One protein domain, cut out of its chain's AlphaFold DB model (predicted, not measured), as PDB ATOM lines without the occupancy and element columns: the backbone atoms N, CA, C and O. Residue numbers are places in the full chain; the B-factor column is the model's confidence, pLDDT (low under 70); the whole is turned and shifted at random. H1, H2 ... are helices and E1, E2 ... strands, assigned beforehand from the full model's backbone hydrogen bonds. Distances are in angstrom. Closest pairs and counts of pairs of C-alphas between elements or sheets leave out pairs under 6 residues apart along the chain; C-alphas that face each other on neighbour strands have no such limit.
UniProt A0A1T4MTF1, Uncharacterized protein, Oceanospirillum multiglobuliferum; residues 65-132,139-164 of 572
ATOM      1  N   PRO A  65      20.501 -48.807  22.568       88.38
ATOM      2  CA  PRO A  65      19.273 -48.999  21.795       88.38
ATOM      3  C   PRO A  65      17.989 -48.908  22.630       88.38
ATOM      4  O   PRO A  65      16.924 -48.680  22.063       88.38
ATOM      5  N   LEU A  66      18.076 -49.118  23.948       86.69
ATOM      6  CA  LEU A  66      16.934 -49.058  24.868       86.69
ATOM      7  C   LEU A  66      16.788 -47.671  25.500       86.69
ATOM      8  O   LEU A  66      15.674 -47.202  25.716       86.69
ATOM      9  N   PHE A  67      17.910 -47.011  25.798       87.38
ATOM     10  CA  PHE A  67      17.932 -45.738  26.511       87.38
ATOM     11  C   PHE A  67      18.664 -44.663  25.692       87.38
ATOM     12  O   PHE A  67      19.883 -44.751  25.530       87.38
ATOM     13  N   PRO A  68      17.968 -43.607  25.224       78.50
ATOM     14  CA  PRO A  68      18.580 -42.536  24.430       78.50
ATOM     15  C   PRO A  68      19.720 -41.795  25.146       78.50
ATOM     16  O   PRO A  68      20.675 -41.361  24.505       78.50
ATOM     17  N   ASP A  69      19.639 -41.683  26.474       80.62
ATOM     18  CA  ASP A  69      20.614 -40.982  27.319       80.62
ATOM     19  C   ASP A  69      21.766 -41.888  27.802       80.62
ATOM     20  O   ASP A  69      22.505 -41.535  28.725       80.62
ATOM     21  N   TRP A  70      21.931 -43.078  27.213       86.81
ATOM     22  CA  TRP A  70      22.965 -44.034  27.611       86.81
ATOM     23  C   TRP A  70      24.377 -43.544  27.260       86.81
ATOM     24  O   TRP A  70      24.669 -43.221  26.109       86.81
ATOM     25  N   GLN A  71      25.278 -43.510  28.249       82.12
ATOM     26  CA  GLN A  71      26.635 -42.959  28.080       82.12
ATOM     27  C   GLN A  71      27.767 -43.955  28.342       82.12
ATOM     28  O   GLN A  71      28.856 -43.787  27.794       82.12
ATOM     29  N   GLN A  72      27.558 -44.956  29.199       83.50
ATOM     30  CA  GLN A  72      28.596 -45.903  29.612       83.50
ATOM     31  C   GLN A  72      28.052 -47.327  29.584       83.50
ATOM     32  O   GLN A  72      26.922 -47.519  30.017       83.50
ATOM     33  N   PRO A  73      28.829 -48.319  29.116       84.75
ATOM     34  CA  PRO A  73      28.375 -49.701  29.064       84.75
ATOM     35  C   PRO A  73      28.138 -50.273  30.466       84.75
ATOM     36  O   PRO A  73      28.814 -49.917  31.432       84.75
ATOM     37  N   TYR A  74      27.187 -51.197  30.559       90.75
ATOM     38  CA  TYR A  74      26.867 -51.909  31.786       90.75
ATOM     39  C   TYR A  74      27.858 -53.053  31.972       90.75
ATOM     40  O   TYR A  74      27.934 -53.950  31.131       90.75
ATOM     41  N   THR A  75      28.631 -53.018  33.054       91.69
ATOM     42  CA  THR A  75      29.638 -54.041  33.350       91.69
ATOM     43  C   THR A  75      29.052 -55.165  34.192       91.69
ATOM     44  O   THR A  75      28.439 -54.886  35.222       91.69
ATOM     45  N   ILE A  76      29.319 -56.415  33.815       92.25
ATOM     46  CA  ILE A  76      28.879 -57.609  34.551       92.25
ATOM     47  C   ILE A  76      30.101 -58.265  35.195       92.25
ATOM     48  O   ILE A  76      31.076 -58.585  34.512       92.25
ATOM     49  N   GLN A  77      30.054 -58.454  36.512       90.62
ATOM     50  CA  GLN A  77      31.130 -59.022  37.329       90.62
ATOM     51  C   GLN A  77      30.703 -60.294  38.066       90.62
ATOM     52  O   GLN A  77      31.552 -61.133  38.372       90.62
ATOM     53  N   CYS A  78      29.409 -60.458  38.332       91.31
ATOM     54  CA  CYS A  78      28.857 -61.656  38.954       91.31
ATOM     55  C   CYS A  78      27.487 -62.028  38.372       91.31
ATOM     56  O   CYS A  78      26.903 -61.306  37.562       91.31
ATOM     57  N   LEU A  79      26.956 -63.184  38.780       91.44
ATOM     58  CA  LEU A  79      25.662 -63.661  38.285       91.44
ATOM     59  C   LEU A  79      24.495 -62.802  38.806       91.44
ATOM     60  O   LEU A  79      23.445 -62.714  38.167       91.44
ATOM     61  N   GLU A  80      24.664 -62.156  39.960       92.31
ATOM     62  CA  GLU A  80      23.677 -61.247  40.535       92.31
ATOM     63  C   GLU A  80      23.508 -59.964  39.718       92.31
ATOM     64  O   GLU A  80      22.463 -59.334  39.835       92.31
ATOM     65  N   ASP A  81      24.463 -59.589  38.861       93.62
ATOM     66  CA  ASP A  81      24.346 -58.400  38.006       93.62
ATOM     67  C   ASP A  81      23.265 -58.543  36.922       93.62
ATOM     68  O   ASP A  81      22.822 -57.542  36.362       93.62
ATOM     69  N   PHE A  82      22.784 -59.763  36.662       94.00
ATOM     70  CA  PHE A  82      21.603 -60.019  35.827       94.00
ATOM     71  C   PHE A  82      20.277 -59.893  36.602       94.00
ATOM     72  O   PHE A  82      19.203 -59.929  36.009       94.00
ATOM     73  N   ASN A  83      20.319 -59.792  37.934       94.75
ATOM     74  CA  ASN A  83      19.124 -59.733  38.773       94.75
ATOM     75  C   ASN A  83      18.472 -58.336  38.705       94.75
ATOM     76  O   ASN A  83      19.197 -57.339  38.783       94.75
ATOM     77  N   PRO A  84      17.126 -58.245  38.661       95.69
ATOM     78  CA  PRO A  84      16.372 -57.004  38.797       95.69
ATOM     79  C   PRO A  84      16.911 -56.023  39.836       95.69
ATOM     80  O   PRO A  84      17.022 -54.840  39.538       95.69
ATOM     81  N   ASP A  85      17.307 -56.490  41.027       94.94
ATOM     82  CA  ASP A  85      17.837 -55.604  42.070       94.94
ATOM     83  C   ASP A  85      19.080 -54.828  41.617       94.94
ATOM     84  O   ASP A  85      19.205 -53.636  41.892       94.94
ATOM     85  N   ARG A  86      20.003 -55.491  40.911       95.00
ATOM     86  CA  ARG A  86      21.219 -54.853  40.394       95.00
ATOM     87  C   ARG A  86      20.921 -53.987  39.184       95.00
ATOM     88  O   ARG A  86      21.426 -52.871  39.120       95.00
ATOM     89  N   LEU A  87      20.071 -54.462  38.277       95.06
ATOM     90  CA  LEU A  87      19.677 -53.711  37.085       95.06
ATOM     91  C   LEU A  87      18.990 -52.391  37.461       95.06
ATOM     92  O   LEU A  87      19.354 -51.345  36.930       95.06
ATOM     93  N   LEU A  88      18.074 -52.415  38.434       94.62
ATOM     94  CA  LEU A  88      17.368 -51.228  38.924       94.62
ATOM     95  C   LEU A  88      18.305 -50.188  39.558       94.62
ATOM     96  O   LEU A  88      18.031 -48.997  39.461       94.62
ATOM     97  N   ILE A  89      19.400 -50.615  40.196       93.50
ATOM     98  CA  ILE A  89      20.371 -49.710  40.836       93.50
ATOM     99  C   ILE A  89      21.395 -49.176  39.830       93.50
ATOM    100  O   ILE A  89      21.776 -48.008  39.880       93.50
ATOM    101  N   ASN A  90      21.902 -50.046  38.963       92.69
ATOM    102  CA  ASN A  90      23.106 -49.763  38.194       92.69
ATOM    103  C   ASN A  90      22.815 -49.160  36.810       92.69
ATOM    104  O   ASN A  90      23.707 -48.555  36.219       92.69
ATOM    105  N   ILE A  91      21.596 -49.315  36.280       93.06
ATOM    106  CA  ILE A  91      21.169 -48.679  35.026       93.06
ATOM    107  C   ILE A  91      20.640 -47.276  35.366       93.06
ATOM    108  O   ILE A  91      19.604 -47.179  36.025       93.06
ATOM    109  N   PRO A  92      21.283 -46.179  34.909       91.88
ATOM    110  CA  PRO A  92      20.930 -44.823  35.339       91.88
ATOM    111  C   PRO A  92      19.464 -44.442  35.103       91.88
ATOM    112  O   PRO A  92      18.857 -43.804  35.960       91.88
ATOM    113  N   ALA A  93      18.878 -44.872  33.980       90.50
ATOM    114  CA  ALA A  93      17.474 -44.613  33.660       90.50
ATOM    115  C   ALA A  93      16.509 -45.251  34.677       90.50
ATOM    116  O   ALA A  93      15.550 -44.608  35.105       90.50
ATOM    117  N   LEU A  94      16.776 -46.491  35.101       93.06
ATOM    118  CA  LEU A  94      15.969 -47.195  36.104       93.06
ATOM    119  C   LEU A  94      16.217 -46.638  37.509       93.06
ATOM    120  O   LEU A  94      15.266 -46.384  38.245       93.06
ATOM    121  N   ALA A  95      17.479 -46.367  37.849       93.44
ATOM    122  CA  ALA A  95      17.866 -45.809  39.142       93.44
ATOM    123  C   ALA A  95      17.219 -44.440  39.386       93.44
ATOM    124  O   ALA A  95      16.718 -44.174  40.479       93.44
ATOM    125  N   GLN A  96      17.161 -43.592  38.352       92.12
ATOM    126  CA  GLN A  96      16.455 -42.315  38.403       92.12
ATOM    127  C   GLN A  96      14.960 -42.505  38.681       92.12
ATOM    128  O   GLN A  96      14.404 -41.793  39.516       92.12
ATOM    129  N   GLY A  97      14.302 -43.453  38.010       91.50
ATOM    130  CA  GLY A  97      12.879 -43.711  38.228       91.50
ATOM    131  C   GLY A  97      12.587 -44.273  39.627       91.50
ATOM    132  O   GLY A  97      11.637 -43.830  40.269       91.50
ATOM    133  N   ILE A  98      13.442 -45.163  40.152       93.38
ATOM    134  CA  ILE A  98      13.356 -45.654  41.540       93.38
ATOM    135  C   ILE A  98      13.539 -44.508  42.539       93.38
ATOM    136  O   ILE A  98      12.755 -44.390  43.478       93.38
ATOM    137  N   GLN A  99      14.513 -43.623  42.310       92.75
ATOM    138  CA  GLN A  99      14.716 -42.452  43.159       92.75
ATOM    139  C   GLN A  99      13.495 -41.524  43.144       92.75
ATOM    140  O   GLN A  99      13.061 -41.083  44.202       92.75
ATOM    141  N   LEU A 100      12.912 -41.253  41.972       90.88
ATOM    142  CA  LEU A 100      11.700 -40.433  41.860       90.88
ATOM    143  C   LEU A 100      10.505 -41.067  42.580       90.88
ATOM    144  O   LEU A 100       9.730 -40.356  43.220       90.88
ATOM    145  N   ARG A 101      10.366 -42.395  42.503       90.50
ATOM    146  CA  ARG A 101       9.332 -43.141  43.227       90.50
ATOM    147  C   ARG A 101       9.524 -43.020  44.739       90.50
ATOM    148  O   ARG A 101       8.565 -42.731  45.452       90.50
ATOM    149  N   ASP A 102      10.745 -43.216  45.227       90.12
ATOM    150  CA  ASP A 102      11.059 -43.104  46.653       90.12
ATOM    151  C   ASP A 102      10.858 -41.659  47.143       90.12
ATOM    152  O   ASP A 102      10.191 -41.437  48.155       90.12
ATOM    153  N   ASP A 103      11.328 -40.666  46.384       89.38
ATOM    154  CA  ASP A 103      11.095 -39.247  46.663       89.38
ATOM    155  C   ASP A 103       9.591 -38.937  46.741       89.38
ATOM    156  O   ASP A 103       9.165 -38.219  47.643       89.38
ATOM    157  N   TRP A 104       8.764 -39.511  45.858       86.56
ATOM    158  CA  TRP A 104       7.306 -39.352  45.900       86.56
ATOM    159  C   TRP A 104       6.679 -39.950  47.165       86.56
ATOM    160  O   TRP A 104       5.805 -39.325  47.770       86.56
ATOM    161  N   LEU A 105       7.112 -41.145  47.579       84.62
ATOM    162  CA  LEU A 105       6.588 -41.839  48.762       84.62
ATOM    163  C   LEU A 105       6.947 -41.129  50.073       84.62
ATOM    164  O   LEU A 105       6.155 -41.157  51.016       84.62
ATOM    165  N   PHE A 106       8.119 -40.494  50.135       83.56
ATOM    166  CA  PHE A 106       8.632 -39.851  51.347       83.56
ATOM    167  C   PHE A 106       8.488 -38.316  51.362       83.56
ATOM    168  O   PHE A 106       8.943 -37.681  52.317       83.56
ATOM    169  N   CYS A 107       7.881 -37.695  50.342       79.94
ATOM    170  CA  CYS A 107       7.734 -36.237  50.285       79.94
ATOM    171  C   CYS A 107       6.606 -35.675  51.166       79.94
ATOM    172  O   CYS A 107       5.523 -36.245  51.285       79.94
ATOM    173  N   ASP A 108       6.848 -34.482  51.720       76.62
ATOM    174  CA  ASP A 108       5.813 -33.647  52.337       76.62
ATOM    175  C   ASP A 108       4.915 -33.001  51.260       76.62
ATOM    176  O   ASP A 108       5.375 -32.717  50.149       76.62
ATOM    177  N   GLU A 109       3.665 -32.658  51.604       68.81
ATOM    178  CA  GLU A 109       2.671 -32.072  50.675       68.81
ATOM    179  C   GLU A 109       3.193 -30.860  49.875       68.81
ATOM    180  O   GLU A 109       2.821 -30.673  48.719       68.81
ATOM    181  N   LEU A 110       4.103 -30.066  50.453       64.56
ATOM    182  CA  LEU A 110       4.691 -28.879  49.819       64.56
ATOM    183  C   LEU A 110       5.679 -29.193  48.681       64.56
ATOM    184  O   LEU A 110       5.874 -28.348  47.814       64.56
ATOM    185  N   ARG A 111       6.318 -30.372  48.676       73.38
ATOM    186  CA  ARG A 111       7.270 -30.792  47.624       73.38
ATOM    187  C   ARG A 111       6.623 -31.656  46.545       73.38
ATOM    188  O   ARG A 111       7.250 -31.943  45.526       73.38
ATOM    189  N   ARG A 112       5.368 -32.058  46.752       75.94
ATOM    190  CA  ARG A 112       4.661 -32.993  45.874       75.94
ATOM    191  C   ARG A 112       4.477 -32.444  44.461       75.94
ATOM    192  O   ARG A 112       4.582 -33.211  43.511       75.94
ATOM    193  N   SER A 113       4.281 -31.132  44.301       75.81
ATOM    194  CA  SER A 113       4.161 -30.489  42.983       75.81
ATOM    195  C   SER A 113       5.461 -30.544  42.175       75.81
ATOM    196  O   SER A 113       5.433 -30.915  41.008       75.81
ATOM    197  N   GLU A 114       6.606 -30.254  42.800       81.38
ATOM    198  CA  GLU A 114       7.918 -30.283  42.133       81.38
ATOM    199  C   GLU A 114       8.307 -31.704  41.702       81.38
ATOM    200  O   GLU A 114       8.870 -31.914  40.629       81.38
ATOM    201  N   ILE A 115       8.007 -32.700  42.541       83.19
ATOM    202  CA  ILE A 115       8.262 -34.109  42.224       83.19
ATOM    203  C   ILE A 115       7.295 -34.590  41.135       83.19
ATOM    204  O   ILE A 115       7.721 -35.303  40.231       83.19
ATOM    205  N   SER A 116       6.036 -34.136  41.158       81.69
ATOM    206  CA  SER A 116       5.051 -34.444  40.112       81.69
ATOM    207  C   SER A 116       5.500 -33.984  38.731       81.69
ATOM    208  O   SER A 116       5.391 -34.744  37.774       81.69
ATOM    209  N   GLU A 117       6.068 -32.781  38.625       82.44
ATOM    210  CA  GLU A 117       6.629 -32.277  37.366       82.44
ATOM    211  C   GLU A 117       7.807 -33.131  36.877       82.44
ATOM    212  O   GLU A 117       7.873 -33.476  35.697       82.44
ATOM    213  N   LYS A 118       8.712 -33.535  37.780       85.75
ATOM    214  CA  LYS A 118       9.845 -34.411  37.434       85.75
ATOM    215  C   LYS A 118       9.397 -35.799  36.986       85.75
ATOM    216  O   LYS A 118       9.972 -36.338  36.043       85.75
ATOM    217  N   VAL A 119       8.388 -36.373  37.642       85.50
ATOM    218  CA  VAL A 119       7.802 -37.660  37.248       85.50
ATOM    219  C   VAL A 119       7.102 -37.543  35.901       85.50
ATOM    220  O   VAL A 119       7.352 -38.369  35.034       85.50
ATOM    221  N   ALA A 120       6.314 -36.490  35.672       82.56
ATOM    222  CA  ALA A 120       5.687 -36.249  34.374       82.56
ATOM    223  C   ALA A 120       6.730 -36.112  33.253       82.56
ATOM    224  O   ALA A 120       6.567 -36.691  32.182       82.56
ATOM    225  N   GLN A 121       7.839 -35.410  33.506       83.62
ATOM    226  CA  GLN A 121       8.942 -35.305  32.551       83.62
ATOM    227  C   GLN A 121       9.633 -36.655  32.307       83.62
ATOM    228  O   GLN A 121       9.955 -36.981  31.167       83.62
ATOM    229  N   TYR A 122       9.851 -37.452  33.355       86.56
ATOM    230  CA  TYR A 122      10.410 -38.798  33.226       86.56
ATOM    231  C   TYR A 122       9.497 -39.707  32.390       86.56
ATOM    232  O   TYR A 122       9.974 -40.368  31.469       86.56
ATOM    233  N   LEU A 123       8.187 -39.683  32.654       84.31
ATOM    234  CA  LEU A 123       7.190 -40.411  31.869       84.31
ATOM    235  C   LEU A 123       7.231 -39.970  30.400       84.31
ATOM    236  O   LEU A 123       7.361 -40.816  29.528       84.31
ATOM    237  N   LEU A 124       7.235 -38.664  30.112       80.81
ATOM    238  CA  LEU A 124       7.335 -38.136  28.740       80.81
ATOM    239  C   LEU A 124       8.596 -38.596  27.993       80.81
ATOM    240  O   LEU A 124       8.553 -38.785  26.779       80.81
ATOM    241  N   ASN A 125       9.718 -38.766  28.695       82.00
ATOM    242  CA  ASN A 125      10.979 -39.173  28.076       82.00
ATOM    243  C   ASN A 125      10.991 -40.652  27.657       82.00
ATOM    244  O   ASN A 125      11.647 -40.993  26.675       82.00
ATOM    245  N   TYR A 126      10.294 -41.522  28.393       79.25
ATOM    246  CA  TYR A 126      10.371 -42.982  28.223       79.25
ATOM    247  C   TYR A 126       9.051 -43.636  27.779       79.25
ATOM    248  O   TYR A 126       9.043 -44.798  27.372       79.25
ATOM    249  N   GLN A 127       7.940 -42.904  27.815       71.75
ATOM    250  CA  GLN A 127       6.617 -43.338  27.379       71.75
ATOM    251  C   GLN A 127       6.208 -42.512  26.151       71.75
ATOM    252  O   GLN A 127       5.863 -41.339  26.251       71.75
ATOM    253  N   HIS A 128       6.257 -43.126  24.964       54.19
ATOM    254  CA  HIS A 128       6.004 -42.448  23.682       54.19
ATOM    255  C   HIS A 128       4.548 -41.978  23.466       54.19
ATOM    256  O   HIS A 128       4.296 -41.220  22.531       54.19
ATOM    257  N   GLU A 129       3.602 -42.389  24.314       43.28
ATOM    258  CA  GLU A 129       2.181 -42.038  24.223       43.28
ATOM    259  C   GLU A 129       1.653 -41.627  25.607       43.28
ATOM    260  O   GLU A 129       1.227 -42.463  26.404       43.28
ATOM    261  N   LEU A 130       1.688 -40.328  25.903       44.81
ATOM    262  CA  LEU A 130       0.807 -39.730  26.904       44.81
ATOM    263  C   LEU A 130      -0.301 -39.005  26.135       44.81
ATOM    264  O   LEU A 130      -0.029 -38.062  25.389       44.81
ATOM    265  N   GLU A 131      -1.545 -39.471  26.266       42.53
ATOM    266  CA  GLU A 131      -2.709 -38.721  25.789       42.53
ATOM    267  C   GLU A 131      -2.736 -37.362  26.503       42.53
ATOM    268  O   GLU A 131      -2.632 -37.300  27.726       42.53
ATOM    269  N   ASN A 132      -2.821 -36.271  25.734       39.12
ATOM    270  CA  ASN A 132      -2.839 -34.904  26.257       39.12
ATOM    271  C   ASN A 132      -3.996 -34.706  27.237       39.12
ATOM    272  O   ASN A 132      -5.144 -35.044  26.947       39.12
ATOM    273  N   VAL A 139      -6.553 -32.739  38.520       44.69
ATOM    274  CA  VAL A 139      -5.151 -32.694  38.993       44.69
ATOM    275  C   VAL A 139      -4.870 -33.581  40.218       44.69
ATOM    276  O   VAL A 139      -3.813 -34.202  40.284       44.69
ATOM    277  N   GLY A 140      -5.806 -33.703  41.167       47.97
ATOM    278  CA  GLY A 140      -5.640 -34.592  42.330       47.97
ATOM    279  C   GLY A 140      -5.755 -36.080  41.976       47.97
ATOM    280  O   GLY A 140      -5.007 -36.900  42.494       47.97
ATOM    281  N   THR A 141      -6.646 -36.419  41.041       50.09
ATOM    282  CA  THR A 141      -6.798 -37.780  40.503       50.09
ATOM    283  C   THR A 141      -5.638 -38.126  39.560       50.09
ATOM    284  O   THR A 141      -5.127 -39.237  39.598       50.09
ATOM    285  N   TYR A 142      -5.144 -37.148  38.793       59.03
ATOM    286  CA  TYR A 142      -3.948 -37.254  37.955       59.03
ATOM    287  C   TYR A 142      -2.704 -37.605  38.758       59.03
ATOM    288  O   TYR A 142      -1.908 -38.416  38.310       59.03
ATOM    289  N   GLN A 143      -2.537 -37.044  39.958       59.59
ATOM    290  CA  GLN A 143      -1.382 -37.336  40.813       59.59
ATOM    291  C   GLN A 143      -1.334 -38.791  41.297       59.59
ATOM    292  O   GLN A 143      -0.254 -39.371  41.356       59.59
ATOM    293  N   GLU A 144      -2.476 -39.397  41.630       62.72
ATOM    294  CA  GLU A 144      -2.523 -40.816  42.016       62.72
ATOM    295  C   GLU A 144      -2.240 -41.736  40.819       62.72
ATOM    296  O   GLU A 144      -1.524 -42.729  40.969       62.72
ATOM    297  N   PHE A 145      -2.717 -41.369  39.623       77.12
ATOM    298  CA  PHE A 145      -2.382 -42.084  38.390       77.12
ATOM    299  C   PHE A 145      -0.905 -41.938  38.012       77.12
ATOM    300  O   PHE A 145      -0.296 -42.942  37.674       77.12
ATOM    301  N   LEU A 146      -0.285 -40.764  38.191       80.44
ATOM    302  CA  LEU A 146       1.139 -40.549  37.887       80.44
ATOM    303  C   LEU A 146       2.070 -41.499  38.654       80.44
ATOM    304  O   LEU A 146       3.078 -41.945  38.110       80.44
ATOM    305  N   PHE A 147       1.749 -41.814  39.912       84.69
ATOM    306  CA  PHE A 147       2.529 -42.782  40.685       84.69
ATOM    307  C   PHE A 147       2.374 -44.204  40.128       84.69
ATOM    308  O   PHE A 147       3.370 -44.900  39.935       84.69
ATOM    309  N   ALA A 148       1.140 -44.620  39.832       85.69
ATOM    310  CA  ALA A 148       0.873 -45.924  39.230       85.69
ATOM    311  C   ALA A 148       1.507 -46.051  37.832       85.69
ATOM    312  O   ALA A 148       2.093 -47.085  37.513       85.69
ATOM    313  N   ASP A 149       1.452 -44.986  37.032       86.31
ATOM    314  CA  ASP A 149       2.077 -44.893  35.714       86.31
ATOM    315  C   ASP A 149       3.601 -44.998  35.825       86.31
ATOM    316  O   ASP A 149       4.224 -45.713  35.042       86.31
ATOM    317  N   LEU A 150       4.211 -44.363  36.835       88.62
ATOM    318  CA  LEU A 150       5.644 -44.487  37.111       88.62
ATOM    319  C   LEU A 150       6.034 -45.926  37.469       88.62
ATOM    320  O   LEU A 150       7.002 -46.445  36.913       88.62
ATOM    321  N   GLU A 151       5.300 -46.587  38.370       91.00
ATOM    322  CA  GLU A 151       5.567 -47.989  38.720       91.00
ATOM    323  C   GLU A 151       5.393 -48.914  37.511       91.00
ATOM    324  O   GLU A 151       6.234 -49.780  37.258       91.00
ATOM    325  N   GLN A 152       4.339 -48.705  36.719       90.75
ATOM    326  CA  GLN A 152       4.085 -49.493  35.518       90.75
ATOM    327  C   GLN A 152       5.160 -49.270  34.449       90.75
ATOM    328  O   GLN A 152       5.585 -50.238  33.808       90.75
ATOM    329  N   LEU A 153       5.616 -48.028  34.260       90.38
ATOM    330  CA  LEU A 153       6.712 -47.695  33.357       90.38
ATOM    331  C   LEU A 153       8.011 -48.361  33.816       90.38
ATOM    332  O   LEU A 153       8.677 -48.985  32.997       90.38
ATOM    333  N   LEU A 154       8.351 -48.291  35.106       92.75
ATOM    334  CA  LEU A 154       9.538 -48.947  35.662       92.75
ATOM    335  C   LEU A 154       9.527 -50.460  35.413       92.75
ATOM    336  O   LEU A 154      10.537 -51.007  34.972       92.75
ATOM    337  N   CYS A 155       8.389 -51.123  35.635       93.75
ATOM    338  CA  CYS A 155       8.220 -52.539  35.306       93.75
ATOM    339  C   CYS A 155       8.440 -52.802  33.807       93.75
ATOM    340  O   CYS A 155       9.180 -53.712  33.452       93.75
ATOM    341  N   ASN A 156       7.859 -51.978  32.927       91.81
ATOM    342  CA  ASN A 156       8.012 -52.129  31.477       91.81
ATOM    343  C   ASN A 156       9.458 -51.896  31.006       91.81
ATOM    344  O   ASN A 156       9.936 -52.609  30.128       91.81
ATOM    345  N   LEU A 157      10.158 -50.903  31.561       92.50
ATOM    346  CA  LEU A 157      11.563 -50.637  31.242       92.50
ATOM    347  C   LEU A 157      12.459 -51.780  31.733       92.50
ATOM    348  O   LEU A 157      13.397 -52.169  31.041       92.50
ATOM    349  N   LEU A 158      12.157 -52.345  32.904       95.00
ATOM    350  CA  LEU A 158      12.862 -53.516  33.413       95.00
ATOM    351  C   LEU A 158      12.614 -54.758  32.538       95.00
ATOM    352  O   LEU A 158      13.578 -55.461  32.238       95.00
ATOM    353  N   ASP A 159      11.381 -54.992  32.073       93.75
ATOM    354  CA  ASP A 159      11.070 -56.037  31.082       93.75
ATOM    355  C   ASP A 159      11.898 -55.831  29.799       93.75
ATOM    356  O   ASP A 159      12.544 -56.762  29.329       93.75
ATOM    357  N   GLN A 160      11.966 -54.605  29.259       92.62
ATOM    358  CA  GLN A 160      12.765 -54.305  28.058       92.62
ATOM    359  C   GLN A 160      14.251 -54.628  28.237       92.62
ATOM    360  O   GLN A 160      14.883 -55.145  27.315       92.62
ATOM    361  N   VAL A 161      14.813 -54.337  29.414       94.25
ATOM    362  CA  VAL A 161      16.200 -54.685  29.744       94.25
ATOM    363  C   VAL A 161      16.362 -56.200  29.836       94.25
ATOM    364  O   VAL A 161      17.251 -56.748  29.191       94.25
ATOM    365  N   LEU A 162      15.508 -56.886  30.600       94.50
ATOM    366  CA  LEU A 162      15.578 -58.338  30.804       94.50
ATOM    367  C   LEU A 162      15.332 -59.139  29.522       94.50
ATOM    368  O   LEU A 162      15.895 -60.220  29.357       94.50
ATOM    369  N   HIS A 163      14.514 -58.619  28.607       93.75
ATOM    370  CA  HIS A 163      14.212 -59.237  27.314       93.75
ATOM    371  C   HIS A 163      15.130 -58.748  26.192       93.75
ATOM    372  O   HIS A 163      14.950 -59.122  25.034       93.75
ATOM    373  N   TYR A 164      16.144 -57.942  26.517       93.81
ATOM    374  CA  TYR A 164      17.124 -57.488  25.545       93.81
ATOM    375  C   TYR A 164      17.976 -58.672  25.054       93.81
ATOM    376  O   TYR A 164      18.671 -59.289  25.869       93.81
TER     377      TYR A 164
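This is residues 65 to 132 and 139 to 164 of the 572 residues of an uncharacterized protein of Oceanospirillum multiglobuliferum (UniProt A0A1T4MTF1). A helical hairpin, H3 and H4, packs on one long helix, H5, and the three helices make a small three-helix bundle with their centres in a triangle. At the end of the bundle where H3 begins and H5 ends, a small head of strand E1 and the short helices H1 and H2 extends the length. The printed part has 94 residues, with one named strand and five named helices in the order E1, H1, H2, H3, H4, H5; the class is mostly helix. The whole is compact, with a radius of gyration of the C-alphas of 14.3 A, yet elongated in outline, with spans of 43 by 28 by 21 A.

H5, residues 139 to 162, is the longest helix. With its residues 147 to 158 alone it touches H3, residues 92 to 106; the closest C-alphas, those of Leu 94 and Leu 154, are 6.7 A apart. These two run opposite ways at a shallow tilt of 33 degrees, only just short of steep. H5 touches H4, residues 112 to 126, with its residues 143 to 153 alone, closest at the C-alphas of Leu 123 and Leu 150, 6.8 A apart; they run the same way at a steep tilt of 39 degrees. H3 and H4 form a helical hairpin and touch, closest at the C-alphas of Trp 104 and Ile 115, 6.5 A apart, opposite ways at a shallow tilt of 25 degrees. H2, residues 84 to 90, touches H3 only at the corner, closest at the C-alphas of Ile 89 and Ala 95, 4.9 A apart, about perpendicular at 79 degrees. H2 and H5 only just touch, with 3 pairs of C-alphas within 8 A, the closest being those of Pro 84 and Leu 158 at 7.3 A. H1, residues 79 to 82, is close to H2 but not clearly touching, and apart from H3 and H4. E1, residues 74 to 76, pairs with no named strand and is apart from H3, H4 and H5. Every O i to N i+4 pair is within hydrogen-bond range in H2, H3 and H4, and 19 of 20 are in H5; H1 is too short for such a pair.

H5 is 34.0 A long, from C-alpha 139 at (-5.151, -32.694, 38.993) to C-alpha 162 at (15.578, -58.338, 30.804). H4 measures 21.1 A, H3 20.8 A and H2 9.9 A. H1 spans 6.0 A. E1 spans 6.6 A and begins at C-alpha 74 at (26.867, -51.909, 31.786).

The two C-alphas farthest apart are those of Gln 77 and Val 139, 44.9 A. Residues 133 to 138 are not printed, and C-alphas 132 and 139 are 13.1 A apart across this cut, in the link from H4 to H5. The links printed whole are tight. Mean pLDDT of the printed part is 83.1; residues 109 to 110, 128 to 132 and 139 to 144 are under 70.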